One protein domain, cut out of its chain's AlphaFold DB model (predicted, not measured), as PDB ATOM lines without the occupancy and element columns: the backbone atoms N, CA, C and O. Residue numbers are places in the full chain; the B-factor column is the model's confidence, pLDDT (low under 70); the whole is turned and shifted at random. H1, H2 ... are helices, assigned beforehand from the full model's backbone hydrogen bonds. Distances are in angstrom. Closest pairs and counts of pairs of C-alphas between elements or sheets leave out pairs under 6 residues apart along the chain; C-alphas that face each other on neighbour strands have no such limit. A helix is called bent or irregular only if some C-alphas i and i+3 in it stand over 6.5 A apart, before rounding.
ATOM      1  N   LEU A 147     180.604 122.544 173.663       79.19
ATOM      2  CA  LEU A 147     180.570 121.506 174.698       79.19
ATOM      3  C   LEU A 147     179.471 120.469 174.447       79.19
ATOM      4  O   LEU A 147     179.675 119.290 174.736       79.19
ATOM      5  N   SER A 148     178.322 120.893 173.918       78.12
ATOM      6  CA  SER A 148     177.228 119.991 173.544       78.12
ATOM      7  C   SER A 148     177.630 119.106 172.365       78.12
ATOM      8  O   SER A 148     177.499 117.888 172.463       78.12
ATOM      9  N   ASP A 149     178.228 119.687 171.324       75.62
ATOM     10  CA  ASP A 149     178.725 118.960 170.152       75.62
ATOM     11  C   ASP A 149     179.807 117.928 170.537       75.62
ATOM     12  O   ASP A 149     179.806 116.799 170.046       75.62
ATOM     13  N   VAL A 150     180.719 118.281 171.456       75.00
ATOM     14  CA  VAL A 150     181.773 117.377 171.958       75.00
ATOM     15  C   VAL A 150     181.195 116.265 172.836       75.00
ATOM     16  O   VAL A 150     181.630 115.117 172.730       75.00
ATOM     17  N   LYS A 151     180.213 116.573 173.694       76.38
ATOM     18  CA  LYS A 151     179.513 115.563 174.504       76.38
ATOM     19  C   LYS A 151     178.741 114.585 173.623       76.38
ATOM     20  O   LYS A 151     178.818 113.386 173.862       76.38
ATOM     21  N   GLU A 152     178.047 115.077 172.599       71.19
ATOM     22  CA  GLU A 152     177.331 114.245 171.626       71.19
ATOM     23  C   GLU A 152     178.305 113.376 170.812       71.19
ATOM     24  O   GLU A 152     178.061 112.184 170.630       71.19
ATOM     25  N   TRP A 153     179.454 113.932 170.405       70.75
ATOM     26  CA  TRP A 153     180.535 113.183 169.755       70.75
ATOM     27  C   TRP A 153     181.099 112.066 170.641       70.75
ATOM     28  O   TRP A 153     181.311 110.951 170.167       70.75
ATOM     29  N   ALA A 154     181.326 112.344 171.926       66.25
ATOM     30  CA  ALA A 154     181.861 111.369 172.871       66.25
ATOM     31  C   ALA A 154     180.839 110.285 173.265       66.25
ATOM     32  O   ALA A 154     181.236 109.206 173.700       66.25
ATOM     33  N   ALA A 155     179.539 110.570 173.135       70.50
ATOM     34  CA  ALA A 155     178.457 109.709 173.604       70.50
ATOM     35  C   ALA A 155     177.960 108.667 172.582       70.50
ATOM     36  O   ALA A 155     177.126 107.843 172.957       70.50
ATOM     37  N   GLY A 156     178.421 108.657 171.323       54.31
ATOM     38  CA  GLY A 156     177.834 107.748 170.331       54.31
ATOM     39  C   GLY A 156     178.723 107.294 169.176       54.31
ATOM     40  O   GLY A 156     179.229 108.103 168.401       54.31
ATOM     41  N   ASP A 157     178.729 105.973 168.963       55.44
ATOM     42  CA  ASP A 157     179.161 105.229 167.763       55.44
ATOM     43  C   ASP A 157     178.348 105.563 166.483       55.44
ATOM     44  O   ASP A 157     178.189 104.740 165.578       55.44
ATOM     45  N   SER A 158     177.796 106.774 166.352       58.62
ATOM     46  CA  SER A 158     177.093 107.184 165.133       58.62
ATOM     47  C   SER A 158     178.112 107.614 164.080       58.62
ATOM     48  O   SER A 158     178.543 108.773 164.028       58.62
ATOM     49  N   SER A 159     178.509 106.671 163.216       61.19
ATOM     50  CA  SER A 159     179.450 106.920 162.114       61.19
ATOM     51  C   SER A 159     179.049 108.147 161.279       61.19
ATOM     52  O   SER A 159     179.905 108.936 160.883       61.19
ATOM     53  N   MET A 160     177.747 108.394 161.110       61.94
ATOM     54  CA  MET A 160     177.187 109.526 160.363       61.94
ATOM     55  C   MET A 160     177.459 110.892 161.012       61.94
ATOM     56  O   MET A 160     177.810 111.843 160.303       61.94
ATOM     57  N   LEU A 161     177.345 111.006 162.341       63.88
ATOM     58  CA  LEU A 161     177.644 112.247 163.068       63.88
ATOM     59  C   LEU A 161     179.153 112.523 163.061       63.88
ATOM     60  O   LEU A 161     179.582 113.631 162.733       63.88
ATOM     61  N   CYS A 162     179.956 111.483 163.301       64.62
ATOM     62  CA  CYS A 162     181.411 111.537 163.175       64.62
ATOM     63  C   CYS A 162     181.856 111.993 161.775       64.62
ATOM     64  O   CYS A 162     182.754 112.827 161.651       64.62
ATOM     65  N   HIS A 163     181.227 111.489 160.710       70.12
ATOM     66  CA  HIS A 163     181.521 111.906 159.336       70.12
ATOM     67  C   HIS A 163     181.090 113.347 159.043       70.12
ATOM     68  O   HIS A 163     181.773 114.044 158.293       70.12
ATOM     69  N   ARG A 164     179.976 113.817 159.615       72.88
ATOM     70  CA  ARG A 164     179.516 115.206 159.457       72.88
ATOM     71  C   ARG A 164     180.451 116.192 160.157       72.88
ATOM     72  O   ARG A 164     180.847 117.175 159.539       72.88
ATOM     73  N   LEU A 165     180.860 115.896 161.390       70.50
ATOM     74  CA  LEU A 165     181.799 116.727 162.148       70.50
ATOM     75  C   LEU A 165     183.194 116.738 161.516       70.50
ATOM     76  O   LEU A 165     183.790 117.801 161.397       70.50
ATOM     77  N   ARG A 166     183.693 115.595 161.019       74.25
ATOM     78  CA  ARG A 166     184.961 115.560 160.267       74.25
ATOM     79  C   ARG A 166     184.912 116.386 158.984       74.25
ATOM     80  O   ARG A 166     185.904 117.029 158.664       74.25
ATOM     81  N   ARG A 167     183.788 116.367 158.256       78.00
ATOM     82  CA  ARG A 167     183.600 117.215 157.068       78.00
ATOM     83  C   ARG A 167     183.612 118.692 157.441       78.00
ATOM     84  O   ARG A 167     184.418 119.424 156.892       78.00
ATOM     85  N   LYS A 168     182.836 119.082 158.455       84.19
ATOM     86  CA  LYS A 168     182.817 120.462 158.954       84.19
ATOM     87  C   LYS A 168     184.205 120.930 159.409       84.19
ATOM     88  O   LYS A 168     184.655 121.985 158.996       84.19
ATOM     89  N   LEU A 169     184.934 120.097 160.155       83.38
ATOM     90  CA  LEU A 169     186.308 120.390 160.571       83.38
ATOM     91  C   LEU A 169     187.265 120.537 159.374       83.38
ATOM     92  O   LEU A 169     188.177 121.358 159.409       83.38
ATOM     93  N   ALA A 170     187.087 119.735 158.320       82.69
ATOM     94  CA  ALA A 170     187.884 119.841 157.100       82.69
ATOM     95  C   ALA A 170     187.570 121.125 156.314       82.69
ATOM     96  O   ALA A 170     188.494 121.755 155.797       82.69
ATOM     97  N   ASP A 171     186.300 121.524 156.273       87.06
ATOM     98  CA  ASP A 171     185.847 122.765 155.645       87.06
ATOM     99  C   ASP A 171     186.365 123.990 156.417       87.06
ATOM    100  O   ASP A 171     186.997 124.862 155.819       87.06
ATOM    101  N   ASP A 172     186.227 124.003 157.746       85.19
ATOM    102  CA  ASP A 172     186.737 125.070 158.618       85.19
ATOM    103  C   ASP A 172     188.269 125.178 158.519       85.19
ATOM    104  O   ASP A 172     188.825 126.271 158.396       85.19
ATOM    105  N   LYS A 173     188.977 124.038 158.477       87.81
ATOM    106  CA  LYS A 173     190.430 123.998 158.253       87.81
ATOM    107  C   LYS A 173     190.816 124.606 156.903       87.81
ATOM    108  O   LYS A 173     191.823 125.305 156.819       87.81
ATOM    109  N   LYS A 174     190.054 124.328 155.842       91.19
ATOM    110  CA  LYS A 174     190.302 124.894 154.510       91.19
ATOM    111  C   LYS A 174     190.092 126.408 154.510       91.19
ATOM    112  O   LYS A 174     190.895 127.126 153.921       91.19
ATOM    113  N   LEU A 175     189.051 126.876 155.191       90.25
ATOM    114  CA  LEU A 175     188.710 128.291 155.291       90.25
ATOM    115  C   LEU A 175     189.787 129.068 156.066       90.25
ATOM    116  O   LEU A 175     190.270 130.089 155.586       90.25
ATOM    117  N   LEU A 176     190.270 128.509 157.181       86.12
ATOM    118  CA  LEU A 176     191.386 129.069 157.951       86.12
ATOM    119  C   LEU A 176     192.692 129.139 157.153       86.12
ATOM    120  O   LEU A 176     193.430 130.114 157.278       86.12
ATOM    121  N   LEU A 177     192.995 128.132 156.330       84.94
ATOM    122  CA  LEU A 177     194.184 128.160 155.471       84.94
ATOM    123  C   LEU A 177     194.085 129.258 154.407       84.94
ATOM    124  O   LEU A 177     195.048 129.993 154.219       84.94
ATOM    125  N   GLN A 178     192.919 129.423 153.778       87.19
ATOM    126  CA  GLN A 178     192.687 130.509 152.818       87.19
ATOM    127  C   GLN A 178     192.791 131.887 153.472       87.19
ATOM    128  O   GLN A 178     193.353 132.813 152.892       87.19
ATOM    129  N   GLU A 179     192.272 132.030 154.686       86.69
ATOM    130  CA  GLU A 179     192.374 133.276 155.436       86.69
ATOM    131  C   GLU A 179     193.818 133.552 155.884       86.69
ATOM    132  O   GLU A 179     194.283 134.684 155.777       86.69
ATOM    133  N   THR A 180     194.569 132.516 156.271       82.06
ATOM    134  CA  THR A 180     196.006 132.609 156.585       82.06
ATOM    135  C   THR A 180     196.820 133.025 155.361       82.06
ATOM    136  O   THR A 180     197.660 133.917 155.456       82.06
ATOM    137  N   GLU A 181     196.553 132.425 154.198       83.44
ATOM    138  CA  GLU A 181     197.193 132.791 152.932       83.44
ATOM    139  C   GLU A 181     196.869 134.235 152.550       83.44
ATOM    140  O   GLU A 181     197.776 135.006 152.236       83.44
ATOM    141  N   LYS A 182     195.603 134.644 152.676       85.19
ATOM    142  CA  LYS A 182     195.168 136.026 152.451       85.19
ATOM    143  C   LYS A 182     195.895 137.006 153.373       85.19
ATOM    144  O   LYS A 182     196.419 138.005 152.893       85.19
ATOM    145  N   TYR A 183     195.977 136.717 154.671       73.69
ATOM    146  CA  TYR A 183     196.739 137.541 155.614       73.69
ATOM    147  C   TYR A 183     198.231 137.583 155.261       73.69
ATOM    148  O   TYR A 183     198.833 138.653 155.286       73.69
ATOM    149  N   SER A 184     198.828 136.452 154.877       76.25
ATOM    150  CA  SER A 184     200.241 136.393 154.488       76.25
ATOM    151  C   SER A 184     200.547 137.171 153.198       76.25
ATOM    152  O   SER A 184     201.579 137.835 153.123       76.25
ATOM    153  N   GLY A 185     199.630 137.164 152.223       73.25
ATOM    154  CA  GLY A 185     199.728 137.956 150.996       73.25
ATOM    155  C   GLY A 185     199.611 139.455 151.264       73.25
ATOM    156  O   GLY A 185     200.428 140.224 150.777       73.25
ATOM    157  N   LEU A 186     198.683 139.865 152.136       64.75
ATOM    158  CA  LEU A 186     198.542 141.266 152.554       64.75
ATOM    159  C   LEU A 186     199.785 141.794 153.290       64.75
ATOM    160  O   LEU A 186     200.162 142.951 153.113       64.75
ATOM    161  N   VAL A 187     200.452 140.953 154.090       61.25
ATOM    162  CA  VAL A 187     201.727 141.307 154.739       61.25
ATOM    163  C   VAL A 187     202.838 141.495 153.697       61.25
ATOM    164  O   VAL A 187     203.606 142.452 153.802       61.25
ATOM    165  N   LEU A 188     202.893 140.649 152.663       57.53
ATOM    166  CA  LEU A 188     203.871 140.757 151.575       57.53
ATOM    167  C   LEU A 188     203.619 141.987 150.684       57.53
ATOM    168  O   LEU A 188     204.567 142.692 150.347       57.53
ATOM    169  N   ASP A 189     202.356 142.293 150.381       53.53
ATOM    170  CA  ASP A 189     201.955 143.470 149.601       53.53
ATOM    171  C   ASP A 189     202.181 144.783 150.367       53.53
ATOM    172  O   ASP A 189     202.518 145.805 149.775       53.53
ATOM    173  N   SER A 190     202.065 144.774 151.700       56.25
ATOM    174  CA  SER A 190     202.430 145.931 152.535       56.25
ATOM    175  C   SER A 190     203.945 146.187 152.563       56.25
ATOM    176  O   SER A 190     204.388 147.337 152.606       56.25
ATOM    177  N   ALA A 191     204.749 145.121 152.476       51.94
ATOM    178  CA  ALA A 191     206.205 145.204 152.437       51.94
ATOM    179  C   ALA A 191     206.735 145.655 151.062       51.94
ATOM    180  O   ALA A 191     207.786 146.288 151.004       51.94
ATOM    181  N   THR A 192     206.016 145.380 149.969       55.03
ATOM    182  CA  THR A 192     206.383 145.809 148.605       55.03
ATOM    183  C   THR A 192     205.825 147.181 148.215       55.03
ATOM    184  O   THR A 192     206.398 147.822 147.339       55.03
TER     185      THR A 192
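Overview. This is residues 147 to 192 of the 253 residues of the protein "CxC3 domain-containing protein" of Onychostoma macrolepis (UniProt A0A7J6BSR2). One long, straight helix, H2, makes nearly the whole length of this domain, and a short helix, H1, folds back beside its first end, so that the two form a very uneven V or hook with the link at its corner. Residues 166 to 192 of H2 stick out free of H1. The printed part has 46 residues with two named helices, H1 then H2, and no named strand; its class is all helix. It is extended, with a radius of gyration of the C-alphas of 16.8 A and spans of 52 by 18 by 8 A.

Along the chain. H2, residues 159 to 192, is the longest helix and measures 49.2 A from first to last C-alpha. It begins with C-alpha 159 at (179.450, 106.920, 162.114) and ends with C-alpha 192 at (206.383, 145.809, 148.605). H1, residues 147 to 155, measures 12.0 A, and its C-alpha 147 is at (180.570, 121.506, 174.698). Neither helix is bent or irregular.

Arrangement. H2 and H1 are close but not clearly touching, with 2 pairs of C-alphas within 8 A. Their closest C-alphas, those of Trp 153 and Cys 162, are 6.8 A apart. Their lines stand at a steep tilt of 43 degrees, and they run opposite ways. Their centres are 23.3 A apart. In H1 and H2 every O i to N i+4 pair is within hydrogen-bond range.

Size, cuts and confidence. The outline is a rod, and the two C-alphas farthest apart, those of Asp 157 and Thr 192, are 52.5 A from each other. The link from H1 to H2 is tight, with 3 residues, and residues 155 to 160 stand free. The printed part has no cut. The mean pLDDT of the printed part is 73.0, and the model's confidence is under 70 at residue 154, residues 156 to 162 and residues 186 to 192.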